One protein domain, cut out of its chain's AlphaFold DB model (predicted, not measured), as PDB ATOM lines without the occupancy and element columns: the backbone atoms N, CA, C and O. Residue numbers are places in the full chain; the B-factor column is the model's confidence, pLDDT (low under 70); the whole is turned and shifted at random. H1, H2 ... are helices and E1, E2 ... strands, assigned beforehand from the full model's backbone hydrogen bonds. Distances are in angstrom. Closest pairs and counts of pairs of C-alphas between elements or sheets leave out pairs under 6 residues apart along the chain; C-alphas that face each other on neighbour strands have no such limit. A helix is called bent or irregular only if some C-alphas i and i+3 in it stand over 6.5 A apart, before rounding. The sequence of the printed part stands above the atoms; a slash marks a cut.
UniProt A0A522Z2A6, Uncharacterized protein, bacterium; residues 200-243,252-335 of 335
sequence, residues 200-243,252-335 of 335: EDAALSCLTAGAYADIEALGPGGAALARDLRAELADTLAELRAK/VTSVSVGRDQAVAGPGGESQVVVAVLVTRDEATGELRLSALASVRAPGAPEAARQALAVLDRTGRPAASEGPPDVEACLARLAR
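This is residues 200 to 243 and 252 to 335 of the 335 residues of an uncharacterized protein of bacterium (UniProt A0A522Z2A6). A long, twisted antiparallel sheet has three helices over one face, and no named helix lies over the other. H1 runs over the middle of the sheet along the strands, side by side with H2, its hairpin partner, on one side and the shorter H3 on the other; strands E3, E4 and E5 with their hairpin links make the longest axis. The printed part has 128 residues with three named helices and six named strands, in the order H1 H2 E1 E2 E3 E4 E5 E6 H3, and the class is mixed, helices and strands. It is compact, with a radius of gyration of the C-alphas of 15.0 A, and elongated, spanning 49 by 30 by 18 A.

H1, residues 200 to 216, and H2, residues 220 to 241, form a helical hairpin; they touch, the closest C-alphas being those of Glu 216 and Ala 223, 4.3 A apart, at a shallow tilt of 18 degrees, opposite ways. H1 is irregular, with C-alphas 207 and 210 7.4 A apart and a kink of 51 degrees near residue 210. In the branched sheet, E1, residues 252 to 255, and E2, residues 263 to 265, lie on one side of E3, residues 268 to 280, and E4, residues 287 to 296, on the other side. N 255 and O 276 are 3.1 A apart between E1 and E3, N 263 and O 270 3.0 A between E2 and E3, and N 275 and O 292 2.8 A between E3 and E4, within hydrogen-bond range. E5, residues 303 to 311, pairs with E4, N 291 to O 307 2.8 A, and E6, residues 317 to 321, with E5, N 308 to O 321 2.8 A. E2 to E6 form a meander, each strand the antiparallel neighbour of the one before. H1 is on the sheet at a height of 8.3 A, over E4 and only just over E5, where 3 of its C-alphas fall; C-alphas of Ala 211 and Ala 293 are its closest to E4, 5.9 A. H2, on the same face at 9.2 A, lies over E1 and E3; its closest C-alphas to E1 are those of Thr 236 and Val 255, 7.4 A. H3, residues 324 to 333, on that face too, touches H1 at Cys 206 and Val 326, the closest C-alphas, 5.6 A apart; H2 and H3 are apart. Every O i to N i+4 pair is within hydrogen-bond range in H2, against 11 of 13 in H1 and 5 of 6 in H3.

H1 begins at C-alpha 200, (-7.035, 44.021, -19.999), and is 22.9 A long; H2 is 31.9 A. E3 measures 39.6 A, E4 29.7 A and E5 26.3 A. H3 ends at C-alpha 333, (-11.368, 35.319, -20.775).

The farthest C-alphas, of Pro 266 and Ala 283, are 49.9 A apart. Residues 244 to 251 are not printed, and C-alphas 243 and 252 are 13.1 A apart across the cut. Of the links printed whole, none is long. Mean pLDDT of the printed part is 82.5; residues 240, 242 to 243 and 252 to 268 are under 70.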
ATOM      1  N   GLU A 200      -8.134  43.877 -20.950       88.69
ATOM      2  CA  GLU A 200      -7.035  44.021 -19.999       88.69
ATOM      3  C   GLU A 200      -7.486  44.392 -18.571       88.69
ATOM      4  O   GLU A 200      -6.840  43.956 -17.622       88.69
ATOM      5  N   ASP A 201      -8.633  45.069 -18.384       90.06
ATOM      6  CA  ASP A 201      -9.217  45.267 -17.040       90.06
ATOM      7  C   ASP A 201      -9.653  43.927 -16.444       90.06
ATOM      8  O   ASP A 201      -9.437  43.645 -15.265       90.06
ATOM      9  N   ALA A 202     -10.273  43.081 -17.273       92.25
ATOM     10  CA  ALA A 202     -10.744  41.773 -16.847       92.25
ATOM     11  C   ALA A 202      -9.570  40.846 -16.499       92.25
ATOM     12  O   ALA A 202      -9.612  40.164 -15.475       92.25
ATOM     13  N   ALA A 203      -8.511  40.853 -17.313       93.38
ATOM     14  CA  ALA A 203      -7.304  40.078 -17.047       93.38
ATOM     15  C   ALA A 203      -6.608  40.540 -15.766       93.38
ATOM     16  O   ALA A 203      -6.258  39.715 -14.923       93.38
ATOM     17  N   LEU A 204      -6.467  41.853 -15.573       91.00
ATOM     18  CA  LEU A 204      -5.851  42.372 -14.363       91.00
ATOM     19  C   LEU A 204      -6.688  42.068 -13.119       91.00
ATOM     20  O   LEU A 204      -6.135  41.666 -12.099       91.00
ATOM     21  N   SER A 205      -8.017  42.153 -13.224       92.75
ATOM     22  CA  SER A 205      -8.911  41.727 -12.148       92.75
ATOM     23  C   SER A 205      -8.752  40.242 -11.810       92.75
ATOM     24  O   SER A 205      -8.917  39.893 -10.644       92.75
ATOM     25  N   CYS A 206      -8.449  39.370 -12.778       95.38
ATOM     26  CA  CYS A 206      -8.127  37.968 -12.499       95.38
ATOM     27  C   CYS A 206      -6.812  37.833 -11.720       95.38
ATOM     28  O   CYS A 206      -6.758  37.073 -10.757       95.38
ATOM     29  N   LEU A 207      -5.774  38.580 -12.109       94.00
ATOM     30  CA  LEU A 207      -4.450  38.531 -11.476       94.00
ATOM     31  C   LEU A 207      -4.471  39.016 -10.019       94.00
ATOM     32  O   LEU A 207      -3.746  38.483  -9.183       94.00
ATOM     33  N   THR A 208      -5.300  40.013  -9.703       93.44
ATOM     34  CA  THR A 208      -5.345  40.642  -8.372       93.44
ATOM     35  C   THR A 208      -6.485  40.145  -7.481       93.44
ATOM     36  O   THR A 208      -6.508  40.479  -6.296       93.44
ATOM     37  N   ALA A 209      -7.409  39.318  -7.990       94.44
ATOM     38  CA  ALA A 209      -8.573  38.836  -7.235       94.44
ATOM     39  C   ALA A 209      -8.194  38.174  -5.902       94.44
ATOM     40  O   ALA A 209      -8.771  38.508  -4.867       94.44
ATOM     41  N   GLY A 210      -7.205  37.275  -5.924       92.25
ATOM     42  CA  GLY A 210      -6.719  36.596  -4.724       92.25
ATOM     43  C   GLY A 210      -6.112  37.562  -3.707       92.25
ATOM     44  O   GLY A 210      -6.442  37.492  -2.529       92.25
ATOM     45  N   ALA A 211      -5.306  38.523  -4.170       91.31
ATOM     46  CA  ALA A 211      -4.721  39.550  -3.310       91.31
ATOM     47  C   ALA A 211      -5.802  40.414  -2.646       91.31
ATOM     48  O   ALA A 211      -5.736  40.678  -1.451       91.31
ATOM     49  N   TYR A 212      -6.838  40.817  -3.390       93.06
ATOM     50  CA  TYR A 212      -7.945  41.566  -2.801       93.06
ATOM     51  C   TYR A 212      -8.723  40.755  -1.769       93.06
ATOM     52  O   TYR A 212      -9.115  41.324  -0.757       93.06
ATOM     53  N   ALA A 213      -8.928  39.457  -2.001       94.06
ATOM     54  CA  ALA A 213      -9.583  38.585  -1.029       94.06
ATOM     55  C   ALA A 213      -8.754  38.455   0.261       94.06
ATOM     56  O   ALA A 213      -9.305  38.576   1.354       94.06
ATOM     57  N   ASP A 214      -7.433  38.282   0.138       90.81
ATOM     58  CA  ASP A 214      -6.519  38.203   1.284       90.81
ATOM     59  C   ASP A 214      -6.503  39.527   2.079       90.81
ATOM     60  O   ASP A 214      -6.514  39.518   3.309       90.81
ATOM     61  N   ILE A 215      -6.550  40.675   1.392       89.88
ATOM     62  CA  ILE A 215      -6.632  42.002   2.023       89.88
ATOM     63  C   ILE A 215      -8.001  42.218   2.684       89.88
ATOM     64  O   ILE A 215      -8.066  42.692   3.815       89.88
ATOM     65  N   GLU A 216      -9.104  41.868   2.021       92.44
ATOM     66  CA  GLU A 216     -10.464  41.975   2.574       92.44
ATOM     67  C   GLU A 216     -10.635  41.127   3.844       92.44
ATOM     68  O   GLU A 216     -11.342  41.538   4.770       92.44
ATOM     69  N   ALA A 217      -9.937  39.991   3.937       91.12
ATOM     70  CA  ALA A 217      -9.930  39.130   5.119       91.12
ATOM     71  C   ALA A 217      -9.306  39.790   6.367       91.12
ATOM     72  O   ALA A 217      -9.558  39.333   7.483       91.12
ATOM     73  N   LEU A 218      -8.564  40.897   6.217       86.06
ATOM     74  CA  LEU A 218      -8.047  41.696   7.338       86.06
ATOM     75  C   LEU A 218      -9.147  42.497   8.067       86.06
ATOM     76  O   LEU A 218      -8.888  43.116   9.099       86.06
ATOM     77  N   GLY A 219     -10.379  42.497   7.545       88.31
ATOM     78  CA  GLY A 219     -11.540  43.158   8.139       88.31
ATOM     79  C   GLY A 219     -11.934  44.458   7.422       88.31
ATOM     80  O   GLY A 219     -11.555  44.680   6.271       88.31
ATOM     81  N   PRO A 220     -12.705  45.353   8.073       86.75
ATOM     82  CA  PRO A 220     -13.251  46.551   7.426       86.75
ATOM     83  C   PRO A 220     -12.188  47.491   6.838       86.75
ATOM     84  O   PRO A 220     -12.399  48.049   5.761       86.75
ATOM     85  N   GLY A 221     -11.044  47.639   7.520       84.44
ATOM     86  CA  GLY A 221      -9.909  48.423   7.023       84.44
ATOM     87  C   GLY A 221      -9.296  47.817   5.759       84.44
ATOM     88  O   GLY A 221      -9.047  48.531   4.791       84.44
ATOM     89  N   GLY A 222      -9.159  46.489   5.724       87.00
ATOM     90  CA  GLY A 222      -8.732  45.752   4.539       87.00
ATOM     91  C   GLY A 222      -9.708  45.910   3.370       87.00
ATOM     92  O   GLY A 222      -9.302  46.208   2.253       87.00
ATOM     93  N   ALA A 223     -11.015  45.830   3.621       88.81
ATOM     94  CA  ALA A 223     -12.021  46.030   2.578       88.81
ATOM     95  C   ALA A 223     -12.023  47.451   1.983       88.81
ATOM     96  O   ALA A 223     -12.263  47.619   0.784       88.81
ATOM     97  N   ALA A 224     -11.751  48.476   2.797       86.69
ATOM     98  CA  ALA A 224     -11.544  49.836   2.302       86.69
ATOM     99  C   ALA A 224     -10.267  49.923   1.450       86.69
ATOM    100  O   ALA A 224     -10.331  50.394   0.316       86.69
ATOM    101  N   LEU A 225      -9.151  49.367   1.935       84.75
ATOM    102  CA  LEU A 225      -7.882  49.329   1.207       84.75
ATOM    103  C   LEU A 225      -8.008  48.610  -0.145       84.75
ATOM    104  O   LEU A 225      -7.573  49.138  -1.162       84.75
ATOM    105  N   ALA A 226      -8.649  47.439  -0.192       89.12
ATOM    106  CA  ALA A 226      -8.871  46.698  -1.432       89.12
ATOM    107  C   ALA A 226      -9.722  47.491  -2.439       89.12
ATOM    108  O   ALA A 226      -9.485  47.422  -3.645       89.12
ATOM    109  N   ARG A 227     -10.706  48.272  -1.970       91.06
ATOM    110  CA  ARG A 227     -11.508  49.156  -2.827       91.06
ATOM    111  C   ARG A 227     -10.672  50.297  -3.405       91.06
ATOM    112  O   ARG A 227     -10.770  50.545  -4.603       91.06
ATOM    113  N   ASP A 228      -9.856  50.942  -2.579       86.81
ATOM    114  CA  ASP A 228      -8.978  52.030  -3.013       86.81
ATOM    115  C   ASP A 228      -7.942  51.528  -4.022       86.81
ATOM    116  O   ASP A 228      -7.768  52.138  -5.072       86.81
ATOM    117  N   LEU A 229      -7.327  50.370  -3.757       84.69
ATOM    118  CA  LEU A 229      -6.387  49.724  -4.676       84.69
ATOM    119  C   LEU A 229      -7.038  49.398  -6.027       84.69
ATOM    120  O   LEU A 229      -6.409  49.573  -7.064       84.69
ATOM    121  N   ARG A 230      -8.296  48.934  -6.039       88.25
ATOM    122  CA  ARG A 230      -9.043  48.696  -7.289       88.25
ATOM    123  C   ARG A 230      -9.272  49.988  -8.072       88.25
ATOM    124  O   ARG A 230      -9.150  49.966  -9.293       88.25
ATOM    125  N   ALA A 231      -9.623  51.080  -7.392       86.44
ATOM    126  CA  ALA A 231      -9.842  52.375  -8.032       86.44
ATOM    127  C   ALA A 231      -8.538  52.939  -8.616       86.44
ATOM    128  O   ALA A 231      -8.492  53.271  -9.794       86.44
ATOM    129  N   GLU A 232      -7.461  52.936  -7.829       83.88
ATOM    130  CA  GLU A 232      -6.133  53.413  -8.238       83.88
ATOM    131  C   GLU A 232      -5.584  52.622  -9.436       83.88
ATOM    132  O   GLU A 232      -5.054  53.188 -10.396       83.88
ATOM    133  N   LEU A 233      -5.784  51.302  -9.433       82.31
ATOM    134  CA  LEU A 233      -5.384  50.443 -10.540       82.31
ATOM    135  C   LEU A 233      -6.207  50.697 -11.811       82.31
ATOM    136  O   LEU A 233      -5.651  50.692 -12.909       82.31
ATOM    137  N   ALA A 234      -7.514  50.936 -11.674       83.38
ATOM    138  CA  ALA A 234      -8.388  51.264 -12.797       83.38
ATOM    139  C   ALA A 234      -8.029  52.619 -13.426       83.38
ATOM    140  O   ALA A 234      -7.948  52.717 -14.652       83.38
ATOM    141  N   ASP A 235      -7.759  53.634 -12.602       81.69
ATOM    142  CA  ASP A 235      -7.323  54.954 -13.063       81.69
ATOM    143  C   ASP A 235      -5.975  54.854 -13.792       81.69
ATOM    144  O   ASP A 235      -5.830  55.360 -14.906       81.69
ATOM    145  N   THR A 236      -5.024  54.092 -13.241       75.44
ATOM    146  CA  THR A 236      -3.713  53.916 -13.879       75.44
ATOM    147  C   THR A 236      -3.802  53.152 -15.204       75.44
ATOM    148  O   THR A 236      -3.121  53.487 -16.175       75.44
ATOM    149  N   LEU A 237      -4.667  52.138 -15.298       76.81
ATOM    150  CA  LEU A 237      -4.928  51.461 -16.571       76.81
ATOM    151  C   LEU A 237      -5.564  52.399 -17.603       76.81
ATOM    152  O   LEU A 237      -5.239  52.319 -18.791       76.81
ATOM    153  N   ALA A 238      -6.462  53.290 -17.179       79.69
ATOM    154  CA  ALA A 238      -7.052  54.285 -18.065       79.69
ATOM    155  C   ALA A 238      -5.991  55.260 -18.605       79.69
ATOM    156  O   ALA A 238      -6.008  55.574 -19.798       79.69
ATOM    157  N   GLU A 239      -5.032  55.674 -17.772       74.69
ATOM    158  CA  GLU A 239      -3.873  56.468 -18.199       74.69
ATOM    159  C   GLU A 239      -2.978  55.700 -19.176       74.69
ATOM    160  O   GLU A 239      -2.593  56.239 -20.209       74.69
ATOM    161  N   LEU A 240      -2.720  54.416 -18.920       69.00
ATOM    162  CA  LEU A 240      -1.923  53.556 -19.799       69.00
ATOM    163  C   LEU A 240      -2.540  53.323 -21.181       69.00
ATOM    164  O   LEU A 240      -1.834  53.104 -22.170       69.00
ATOM    165  N   ARG A 241      -3.872  53.340 -21.259       71.19
ATOM    166  CA  ARG A 241      -4.607  53.306 -22.530       71.19
ATOM    167  C   ARG A 241      -4.519  54.621 -23.282       71.19
ATOM    168  O   ARG A 241      -4.617  54.616 -24.513       71.19
ATOM    169  N   ALA A 242      -4.396  55.740 -22.570       65.81
ATOM    170  CA  ALA A 242      -4.197  57.024 -23.207       65.81
ATOM    171  C   ALA A 242      -2.851  56.966 -23.941       65.81
ATOM    172  O   ALA A 242      -1.804  56.723 -23.355       65.81
ATOM    173  N   LYS A 243      -2.928  57.089 -25.271       55.22
ATOM    174  CA  LYS A 243      -1.834  56.918 -26.236       55.22
ATOM    175  C   LYS A 243      -0.489  57.418 -25.672       55.22
ATOM    176  O   LYS A 243      -0.459  58.561 -25.209       55.22
ATOM    177  N   VAL A 252       7.263  51.396 -20.431       45.69
ATOM    178  CA  VAL A 252       7.229  50.607 -19.197       45.69
ATOM    179  C   VAL A 252       6.614  51.507 -18.141       45.69
ATOM    180  O   VAL A 252       7.280  52.371 -17.576       45.69
ATOM    181  N   THR A 253       5.325  51.334 -17.879       50.50
ATOM    182  CA  THR A 253       4.698  51.970 -16.722       50.50
ATOM    183  C   THR A 253       4.600  50.919 -15.636       50.50
ATOM    184  O   THR A 253       3.658  50.134 -15.555       50.50
ATOM    185  N   SER A 254       5.633  50.870 -14.801       44.47
ATOM    186  CA  SER A 254       5.582  50.111 -13.562       44.47
ATOM    187  C   SER A 254       4.634  50.805 -12.595       44.47
ATOM    188  O   SER A 254       4.957  51.866 -12.063       44.47
ATOM    189  N   VAL A 255       3.473  50.203 -12.357       50.81
ATOM    190  CA  VAL A 255       2.504  50.686 -11.374       50.81
ATOM    191  C   VAL A 255       2.757  49.959 -10.058       50.81
ATOM    192  O   VAL A 255       2.058  49.030  -9.652       50.81
ATOM    193  N   SER A 256       3.821  50.354  -9.365       46.97
ATOM    194  CA  SER A 256       4.064  49.827  -8.026       46.97
ATOM    195  C   SER A 256       3.093  50.482  -7.043       46.97
ATOM    196  O   SER A 256       3.439  51.481  -6.417       46.97
ATOM    197  N   VAL A 257       1.893  49.919  -6.871       52.75
ATOM    198  CA  VAL A 257       0.949  50.335  -5.815       52.75
ATOM    199  C   VAL A 257       1.379  49.759  -4.454       52.75
ATOM    200  O   VAL A 257       0.633  49.087  -3.745       52.75
ATOM    201  N   GLY A 258       2.636  49.996  -4.079       47.53
ATOM    202  CA  GLY A 258       3.189  49.559  -2.802       47.53
ATOM    203  C   GLY A 258       2.662  50.432  -1.670       47.53
ATOM    204  O   GLY A 258       3.289  51.426  -1.319       47.53
ATOM    205  N   ARG A 259       1.510  50.084  -1.093       53.16
ATOM    206  CA  ARG A 259       1.034  50.703   0.149       53.16
ATOM    207  C   ARG A 259       1.524  49.900   1.340       53.16
ATOM    208  O   ARG A 259       0.786  49.045   1.805       53.16
ATOM    209  N   ASP A 260       2.699  50.233   1.871       50.75
ATOM    210  CA  ASP A 260       3.084  49.813   3.224       50.75
ATOM    211  C   ASP A 260       2.185  50.543   4.236       50.75
ATOM    212  O   ASP A 260       2.520  51.592   4.785       50.75
ATOM    213  N   GLN A 261       0.946  50.073   4.362       54.41
ATOM    214  CA  GLN A 261      -0.013  50.569   5.331       54.41
ATOM    215  C   GLN A 261      -0.217  49.498   6.382       54.41
ATOM    216  O   GLN A 261      -0.743  48.426   6.092       54.41
ATOM    217  N   ALA A 262       0.145  49.846   7.614       56.97
ATOM    218  CA  ALA A 262      -0.322  49.168   8.803       56.97
ATOM    219  C   ALA A 262      -1.854  49.257   8.854       56.97
ATOM    220  O   ALA A 262      -2.429  50.266   9.268       56.97
ATOM    221  N   VAL A 263      -2.542  48.208   8.405       61.44
ATOM    222  CA  VAL A 263      -3.989  48.107   8.610       61.44
ATOM    223  C   VAL A 263      -4.204  47.586  10.025       61.44
ATOM    224  O   VAL A 263      -3.765  46.483  10.355       61.44
ATOM    225  N   ALA A 264      -4.869  48.382  10.866       58.53
ATOM    226  CA  ALA A 264      -5.238  47.971  12.214       58.53
ATOM    227  C   ALA A 264      -6.262  46.827  12.140       58.53
ATOM    228  O   ALA A 264      -7.443  47.046  11.859       58.53
ATOM    229  N   GLY A 265      -5.788  45.600  12.355       58.97
ATOM    230  CA  GLY A 265      -6.616  44.406  12.463       58.97
ATOM    231  C   GLY A 265      -6.882  44.030  13.926       58.97
ATOM    232  O   GLY A 265      -6.241  44.567  14.832       58.97
ATOM    233  N   PRO A 266      -7.773  43.053  14.187       50.50
ATOM    234  CA  PRO A 266      -8.110  42.590  15.541       50.50
ATOM    235  C   PRO A 266      -6.923  42.069  16.377       50.50
ATOM    236  O   PRO A 266      -7.091  41.815  17.566       50.50
ATOM    237  N   GLY A 267      -5.739  41.896  15.774       62.31
ATOM    238  CA  GLY A 267      -4.522  41.391  16.418       62.31
ATOM    239  C   GLY A 267      -3.274  42.274  16.270       62.31
ATOM    240  O   GLY A 267      -2.198  41.816  16.640       62.31
ATOM    241  N   GLY A 268      -3.381  43.497  15.727       69.75
ATOM    242  CA  GLY A 268      -2.238  44.399  15.493       69.75
ATOM    243  C   GLY A 268      -2.125  44.919  14.053       69.75
ATOM    244  O   GLY A 268      -3.055  44.784  13.255       69.75
ATOM    245  N   GLU A 269      -0.983  45.527  13.731       75.50
ATOM    246  CA  GLU A 269      -0.692  46.087  12.405       75.50
ATOM    247  C   GLU A 269      -0.438  44.976  11.379       75.50
ATOM    248  O   GLU A 269       0.432  44.125  11.567       75.50
ATOM    249  N   SER A 270      -1.214  44.976  10.296       76.00
ATOM    250  CA  SER A 270      -0.987  44.094   9.146       76.00
ATOM    251  C   SER A 270      -0.216  44.842   8.068       76.00
ATOM    252  O   SER A 270      -0.562  45.982   7.772       76.00
ATOM    253  N   GLN A 271       0.782  44.200   7.466       80.31
ATOM    254  CA  GLN A 271       1.532  44.743   6.337       80.31
ATOM    255  C   GLN A 271       0.956  44.197   5.031       80.31
ATOM    256  O   GLN A 271       0.742  42.992   4.894       80.31
ATOM    257  N   VAL A 272       0.700  45.083   4.074       78.88
ATOM    258  CA  VAL A 272       0.186  44.733   2.749       78.88
ATOM    259  C   VAL A 272       1.126  45.325   1.711       78.88
ATOM    260  O   VAL A 272       1.480  46.489   1.791       78.88
ATOM    261  N   VAL A 273       1.534  44.549   0.716       80.56
ATOM    262  CA  VAL A 273       2.305  45.033  -0.432       80.56
ATOM    263  C   VAL A 273       1.654  44.474  -1.682       80.56
ATOM    264  O   VAL A 273       1.532  43.262  -1.814       80.56
ATOM    265  N   VAL A 274       1.232  45.338  -2.606       80.12
ATOM    266  CA  VAL A 274       0.677  44.928  -3.904       80.12
ATOM    267  C   VAL A 274       1.408  45.677  -5.009       80.12
ATOM    268  O   VAL A 274       1.249  46.878  -5.167       80.12
ATOM    269  N   ALA A 275       2.213  44.988  -5.804       79.50
ATOM    270  CA  ALA A 275       2.879  45.580  -6.957       79.50
ATOM    271  C   ALA A 275       2.250  45.050  -8.246       79.50
ATOM    272  O   ALA A 275       2.142  43.837  -8.430       79.50
ATOM    273  N   VAL A 276       1.858  45.950  -9.152       80.69
ATOM    274  CA  VAL A 276       1.355  45.577 -10.476       80.69
ATOM    275  C   VAL A 276       2.236  46.199 -11.553       80.69
ATOM    276  O   VAL A 276       2.270  47.403 -11.769       80.69
ATOM    277  N   LEU A 277       2.941  45.364 -12.295       79.75
ATOM    278  CA  LEU A 277       3.723  45.798 -13.440       79.75
ATOM    279  C   LEU A 277       2.922  45.568 -14.722       79.75
ATOM    280  O   LEU A 277       2.556  44.438 -15.037       79.75
ATOM    281  N   VAL A 278       2.684  46.645 -15.472       81.88
ATOM    282  CA  VAL A 278       2.069  46.596 -16.799       81.88
ATOM    283  C   VAL A 278       3.112  47.035 -17.819       81.88
ATOM    284  O   VAL A 278       3.639  48.141 -17.758       81.88
ATOM    285  N   THR A 279       3.426  46.159 -18.766       79.44
ATOM    286  CA  THR A 279       4.366  46.457 -19.856       79.44
ATOM    287  C   THR A 279       3.706  46.188 -21.193       79.44
ATOM    288  O   THR A 279       2.903  45.265 -21.317       79.44
ATOM    289  N   ARG A 280       4.028  47.003 -22.197       80.06
ATOM    290  CA  ARG A 280       3.581  46.805 -23.574       80.06
ATOM    291  C   ARG A 280       4.798  46.600 -24.462       80.06
ATOM    292  O   ARG A 280       5.683  47.446 -24.479       80.06
ATOM    293  N   ASP A 281       4.818  45.507 -25.208       76.25
ATOM    294  CA  ASP A 281       5.822  45.261 -26.238       76.25
ATOM    295  C   ASP A 281       5.460  46.054 -27.505       76.25
ATOM    296  O   ASP A 281       4.343  45.952 -28.011       76.25
ATOM    297  N   GLU A 282       6.372  46.880 -28.023       71.44
ATOM    298  CA  GLU A 282       6.077  47.738 -29.182       71.44
ATOM    299  C   GLU A 282       5.977  46.961 -30.499       71.44
ATOM    300  O   GLU A 282       5.137  47.268 -31.349       71.44
ATOM    301  N   ALA A 283       6.830  45.952 -30.682       74.12
ATOM    302  CA  ALA A 283       6.915  45.207 -31.932       74.12
ATOM    303  C   ALA A 283       5.673  44.334 -32.129       74.12
ATOM    304  O   ALA A 283       5.094  44.263 -33.216       74.12
ATOM    305  N   THR A 284       5.236  43.687 -31.056       80.56
ATOM    306  CA  THR A 284       4.134  42.726 -31.037       80.56
ATOM    307  C   THR A 284       2.847  43.328 -30.503       80.56
ATOM    308  O   THR A 284       1.799  42.734 -30.709       80.56
ATOM    309  N   GLY A 285       2.862  44.508 -29.883       79.38
ATOM    310  CA  GLY A 285       1.688  45.113 -29.244       79.38
ATOM    311  C   GLY A 285       1.141  44.318 -28.053       79.38
ATOM    312  O   GLY A 285       0.066  44.670 -27.560       79.38
ATOM    313  N   GLU A 286       1.838  43.263 -27.623       85.88
ATOM    314  CA  GLU A 286       1.458  42.417 -26.494       85.88
ATOM    315  C   GLU A 286       1.529  43.200 -25.188       85.88
ATOM    316  O   GLU A 286       2.405  44.041 -24.987       85.88
ATOM    317  N   LEU A 287       0.605  42.907 -24.280       86.31
ATOM    318  CA  LEU A 287       0.606  43.452 -22.930       86.31
ATOM    319  C   LEU A 287       1.049  42.368 -21.960       86.31
ATOM    320  O   LEU A 287       0.405  41.328 -21.874       86.31
ATOM    321  N   ARG A 288       2.102  42.607 -21.184       88.25
ATOM    322  CA  ARG A 288       2.479  41.733 -20.071       88.25
ATOM    323  C   ARG A 288       2.057  42.384 -18.767       88.25
ATOM    324  O   ARG A 288       2.461  43.505 -18.458       88.25
ATOM    325  N   LEU A 289       1.239  41.661 -18.023       89.62
ATOM    326  CA  LEU A 289       0.692  42.039 -16.735       89.62
ATOM    327  C   LEU A 289       1.311  41.126 -15.682       89.62
ATOM    328  O   LEU A 289       1.164  39.912 -15.770       89.62
ATOM    329  N   SER A 290       1.987  41.689 -14.689       88.25
ATOM    330  CA  SER A 290       2.537  40.950 -13.554       88.25
ATOM    331  C   SER A 290       1.980  41.535 -12.267       88.25
ATOM    332  O   SER A 290       2.099  42.733 -12.041       88.25
ATOM    333  N   ALA A 291       1.399  40.701 -11.417       89.06
ATOM    334  CA  ALA A 291       0.928  41.073 -10.093       89.06
ATOM    335  C   ALA A 291       1.729  40.306  -9.038       89.06
ATOM    336  O   ALA A 291       1.818  39.080  -9.080       89.06
ATOM    337  N   LEU A 292       2.303  41.037  -8.091       88.19
ATOM    338  CA  LEU A 292       2.928  40.508  -6.888       88.19
ATOM    339  C   LEU A 292       2.133  41.029  -5.694       88.19
ATOM    340  O   LEU A 292       1.883  42.229  -5.599       88.19
ATOM    341  N   ALA A 293       1.755  40.151  -4.778       87.38
ATOM    342  CA  ALA A 293       1.130  40.537  -3.528       87.38
ATOM    343  C   ALA A 293       1.791  39.814  -2.355       87.38
ATOM    344  O   ALA A 293       2.061  38.620  -2.438       87.38
ATOM    345  N   SER A 294       2.021  40.536  -1.265       87.31
ATOM    346  CA  SER A 294       2.396  39.990   0.035       87.31
ATOM    347  C   SER A 294       1.468  40.585   1.086       87.31
ATOM    348  O   SER A 294       1.283  41.801   1.152       87.31
ATOM    349  N   VAL A 295       0.838  39.724   1.880       86.56
ATOM    350  CA  VAL A 295      -0.034  40.118   2.987       86.56
ATOM    351  C   VAL A 295       0.450  39.418   4.246       86.56
ATOM    352  O   VAL A 295       0.483  38.189   4.324       86.56
ATOM    353  N   ARG A 296       0.799  40.203   5.263       85.88
ATOM    354  CA  ARG A 296       1.249  39.717   6.562       85.88
ATOM    355  C   ARG A 296       0.329  40.240   7.654       85.88
ATOM    356  O   ARG A 296       0.408  41.405   8.035       85.88
ATOM    357  N   ALA A 297      -0.524  39.361   8.174       84.88
ATOM    358  CA  ALA A 297      -1.343  39.648   9.346       84.88
ATOM    359  C   ALA A 297      -0.606  39.256  10.649       84.88
ATOM    360  O   ALA A 297       0.187  38.307  10.647       84.88
ATOM    361  N   PRO A 298      -0.874  39.930  11.780       79.75
ATOM    362  CA  PRO A 298      -0.322  39.558  13.079       79.75
ATOM    363  C   PRO A 298      -0.634  38.103  13.445       79.75
ATOM    364  O   PRO A 298      -1.791  37.687  13.464       79.75
ATOM    365  N   GLY A 299       0.404  37.325  13.757       83.56
ATOM    366  CA  GLY A 299       0.259  35.929  14.188       83.56
ATOM    367  C   GLY A 299      -0.101  34.931  13.080       83.56
ATOM    368  O   GLY A 299      -0.272  33.752  13.384       83.56
ATOM    369  N   ALA A 300      -0.182  35.363  11.819       84.50
ATOM    370  CA  ALA A 300      -0.389  34.495  10.663       84.50
ATOM    371  C   ALA A 300       0.893  34.391   9.812       84.50
ATOM    372  O   ALA A 300       1.708  35.321   9.810       84.50
ATOM    373  N   PRO A 301       1.099  33.277   9.083       85.75
ATOM    374  CA  PRO A 301       2.136  33.218   8.060       85.75
ATOM    375  C   PRO A 301       1.863  34.252   6.960       85.75
ATOM    376  O   PRO A 301       0.712  34.577   6.669       85.75
ATOM    377  N   GLU A 302       2.931  34.759   6.349       88.62
ATOM    378  CA  GLU A 302       2.840  35.661   5.202       88.62
ATOM    379  C   GLU A 302       2.200  34.941   4.007       88.62
ATOM    380  O   GLU A 302       2.642  33.861   3.606       88.62
ATOM    381  N   ALA A 303       1.159  35.545   3.439       89.00
ATOM    382  CA  ALA A 303       0.544  35.100   2.200       89.00
ATOM    383  C   ALA A 303       1.191  35.852   1.034       89.00
ATOM    384  O   ALA A 303       0.918  37.034   0.821       89.00
ATOM    385  N   ALA A 304       2.054  35.167   0.284       90.94
ATOM    386  CA  ALA A 304       2.679  35.698  -0.921       90.94
ATOM    387  C   ALA A 304       2.033  35.090  -2.173       90.94
ATOM    388  O   ALA A 304       1.860  33.874  -2.273       90.94
ATOM    389  N   ARG A 305       1.692  35.939  -3.142       92.00
ATOM    390  CA  ARG A 305       1.140  35.549  -4.441       92.00
ATOM    391  C   ARG A 305       1.897  36.251  -5.553       92.00
ATOM    392  O   ARG A 305       2.160  37.448  -5.481       92.00
ATOM    393  N   GLN A 306       2.178  35.510  -6.612       92.56
ATOM    394  CA  GLN A 306       2.706  36.055  -7.849       92.56
ATOM    395  C   GLN A 306       1.895  35.493  -9.004       92.56
ATOM    396  O   GLN A 306       1.635  34.293  -9.049       92.56
ATOM    397  N   ALA A 307       1.491  36.360  -9.922       93.38
ATOM    398  CA  ALA A 307       0.813  35.960 -11.135       93.38
ATOM    399  C   ALA A 307       1.262  36.818 -12.317       93.38
ATOM    400  O   ALA A 307       1.515  38.014 -12.180       93.38
ATOM    401  N   LEU A 308       1.321  36.200 -13.488       94.12
ATOM    402  CA  LEU A 308       1.716  36.793 -14.752       94.12
ATOM    403  C   LEU A 308       0.671  36.435 -15.814       94.12
ATOM    404  O   LEU A 308       0.212  35.297 -15.893       94.12
ATOM    405  N   ALA A 309       0.330  37.391 -16.669       95.19
ATOM    406  CA  ALA A 309      -0.406  37.153 -17.900       95.19
ATOM    407  C   ALA A 309       0.232  37.924 -19.053       95.19
ATOM    408  O   ALA A 309       0.611  39.085 -18.906       95.19
ATOM    409  N   VAL A 310       0.302  37.291 -20.218       92.75
ATOM    410  CA  VAL A 310       0.611  37.941 -21.491       92.75
ATOM    411  C   VAL A 310      -0.673  37.982 -22.301       92.75
ATOM    412  O   VAL A 310      -1.289  36.943 -22.539       92.75
ATOM    413  N   LEU A 311      -1.089  39.177 -22.701       92.88
ATOM    414  CA  LEU A 311      -2.236  39.411 -23.560       92.88
ATOM    415  C   LEU A 311      -1.760  39.749 -24.970       92.88
ATOM    416  O   LEU A 311      -0.837  40.545 -25.144       92.88
ATOM    417  N   ASP A 312      -2.424  39.183 -25.970       91.00
ATOM    418  CA  ASP A 312      -2.188  39.530 -27.367       91.00
ATOM    419  C   ASP A 312      -2.691  40.951 -27.707       91.00
ATOM    420  O   ASP A 312      -3.281  41.656 -26.883       91.00
ATOM    421  N   ARG A 313      -2.512  41.380 -28.964       86.56
ATOM    422  CA  ARG A 313      -2.993  42.690 -29.457       86.56
ATOM    423  C   ARG A 313      -4.505  42.900 -29.317       86.56
ATOM    424  O   ARG A 313      -4.965  44.037 -29.404       86.56
ATOM    425  N   THR A 314      -5.278  41.827 -29.173       87.12
ATOM    426  CA  THR A 314      -6.735  41.866 -28.990       87.12
ATOM    427  C   THR A 314      -7.139  41.876 -27.513       87.12
ATOM    428  O   THR A 314      -8.327  41.991 -27.207       87.12
ATOM    429  N   GLY A 315      -6.162  41.781 -26.604       87.81
ATOM    430  CA  GLY A 315      -6.352  41.698 -25.161       87.81
ATOM    431  C   GLY A 315      -6.680  40.290 -24.662       87.81
ATOM    432  O   GLY A 315      -7.060  40.132 -23.503       87.81
ATOM    433  N   ARG A 316      -6.563  39.253 -25.502       93.12
ATOM    434  CA  ARG A 316      -6.825  37.868 -25.087       93.12
ATOM    435  C   ARG A 316      -5.594  37.267 -24.410       93.12
ATOM    436  O   ARG A 316      -4.488  37.486 -24.903       93.12
ATOM    437  N   PRO A 317      -5.755  36.479 -23.332       94.19
ATOM    438  CA  PRO A 317      -4.635  35.780 -22.710       94.19
ATOM    439  C   PRO A 317      -3.976  34.802 -23.689       94.19
ATOM    440  O   PRO A 317      -4.615  33.860 -24.153       94.19
ATOM    441  N   ALA A 318      -2.702  35.039 -23.995       93.50
ATOM    442  CA  ALA A 318      -1.854  34.177 -24.814       93.50
ATOM    443  C   ALA A 318      -1.011  33.228 -23.948       93.50
ATOM    444  O   ALA A 318      -0.792  32.077 -24.318       93.50
ATOM    445  N   ALA A 319      -0.569  33.701 -22.780       92.75
ATOM    446  CA  ALA A 319       0.140  32.911 -21.782       92.75
ATOM    447  C   ALA A 319      -0.198  33.412 -20.374       92.75
ATOM    448  O   ALA A 319      -0.498  34.592 -20.183       92.75
ATOM    449  N   SER A 320      -0.134  32.524 -19.387       94.19
ATOM    450  CA  SER A 320      -0.313  32.875 -17.980       94.19
ATOM    451  C   SER A 320       0.486  31.951 -17.079       94.19
ATOM    452  O   SER A 320       0.673  30.786 -17.413       94.19
ATOM    453  N   GLU A 321       0.898  32.472 -15.931       93.69
ATOM    454  CA  GLU A 321       1.547  31.725 -14.857       93.69
ATOM    455  C   GLU A 321       1.010  32.253 -13.526       93.69
ATOM    456  O   GLU A 321       0.915  33.465 -13.331       93.69
ATOM    457  N   GLY A 322       0.628  31.372 -12.608       93.19
ATOM    458  CA  GLY A 322       0.197  31.793 -11.282       93.19
ATOM    459  C   GLY A 322      -0.611  30.731 -10.544       93.19
ATOM    460  O   GLY A 322      -0.640  29.568 -10.939       93.19
ATOM    461  N   PRO A 323      -1.278  31.120  -9.448       93.19
ATOM    462  CA  PRO A 323      -2.165  30.237  -8.707       93.19
ATOM    463  C   PRO A 323      -3.306  29.667  -9.578       93.19
ATOM    464  O   PRO A 323      -3.784  30.356 -10.487       93.19
ATOM    465  N   PRO A 324      -3.814  28.452  -9.285       95.56
ATOM    466  CA  PRO A 324      -4.837  27.793 -10.108       95.56
ATOM    467  C   PRO A 324      -6.128  28.605 -10.304       95.56
ATOM    468  O   PRO A 324      -6.784  28.505 -11.341       95.56
ATOM    469  N   ASP A 325      -6.513  29.417  -9.318       94.50
ATOM    470  CA  ASP A 325      -7.668  30.317  -9.390       94.50
ATOM    471  C   ASP A 325      -7.473  31.438 -10.420       94.50
ATOM    472  O   ASP A 325      -8.416  31.792 -11.137       94.50
ATOM    473  N   VAL A 326      -6.246  31.946 -10.551       94.69
ATOM    474  CA  VAL A 326      -5.882  32.953 -11.552       94.69
ATOM    475  C   VAL A 326      -5.901  32.347 -12.952       94.69
ATOM    476  O   VAL A 326      -6.538  32.905 -13.848       94.69
ATOM    477  N   GLU A 327      -5.282  31.180 -13.139       95.12
ATOM    478  CA  GLU A 327      -5.268  30.479 -14.430       95.12
ATOM    479  C   GLU A 327      -6.687  30.129 -14.895       95.12
ATOM    480  O   GLU A 327      -7.062  30.400 -16.039       95.12
ATOM    481  N   ALA A 328      -7.529  29.617 -13.991       95.75
ATOM    482  CA  ALA A 328      -8.932  29.338 -14.283       95.75
ATOM    483  C   ALA A 328      -9.720  30.611 -14.643       95.75
ATOM    484  O   ALA A 328     -10.621  30.579 -15.487       95.75
ATOM    485  N   CYS A 329      -9.399  31.749 -14.021       96.62
ATOM    486  CA  CYS A 329     -10.004  33.032 -14.354       96.62
ATOM    487  C   CYS A 329      -9.603  33.501 -15.758       96.62
ATOM    488  O   CYS A 329     -10.487  33.788 -16.570       96.62
ATOM    489  N   LEU A 330      -8.308  33.487 -16.079       95.81
ATOM    490  CA  LEU A 330      -7.779  33.894 -17.384       95.81
ATOM    491  C   LEU A 330      -8.256  32.970 -18.515       95.81
ATOM    492  O   LEU A 330      -8.661  33.451 -19.572       95.81
ATOM    493  N   ALA A 331      -8.339  31.660 -18.279       94.75
ATOM    494  CA  ALA A 331      -8.853  30.701 -19.256       94.75
ATOM    495  C   ALA A 331     -10.316  30.968 -19.664       94.75
ATOM    496  O   ALA A 331     -10.724  30.628 -20.776       94.75
ATOM    497  N   ARG A 332     -11.123  31.591 -18.791       95.69
ATOM    498  CA  ARG A 332     -12.492  32.021 -19.134       95.69
ATOM    499  C   ARG A 332     -12.506  33.257 -20.029       95.69
ATOM    500  O   ARG A 332     -13.437  33.392 -20.814       95.69
ATOM    501  N   LEU A 333     -11.500  34.126 -19.929       93.25
ATOM    502  CA  LEU A 333     -11.368  35.319 -20.775       93.25
ATOM    503  C   LEU A 333     -10.872  34.994 -22.187       93.25
ATOM    504  O   LEU A 333     -11.105  35.770 -23.108       93.25
ATOM    505  N   ALA A 334     -10.202  33.853 -22.360       90.19
ATOM    506  CA  ALA A 334      -9.731  33.386 -23.662       90.19
ATOM    507  C   ALA A 334     -10.851  32.831 -24.570       90.19
ATOM    508  O   ALA A 334     -10.624  32.655 -25.769       90.19
ATOM    509  N   ARG A 335     -12.038  32.546 -24.013       87.62
ATOM    510  CA  ARG A 335     -13.210  32.022 -24.737       87.62
ATOM    511  C   ARG A 335     -14.039  33.152 -25.342       87.62
ATOM    512  O   ARG A 335     -14.369  33.048 -26.544       87.62
TER     513      ARG A 335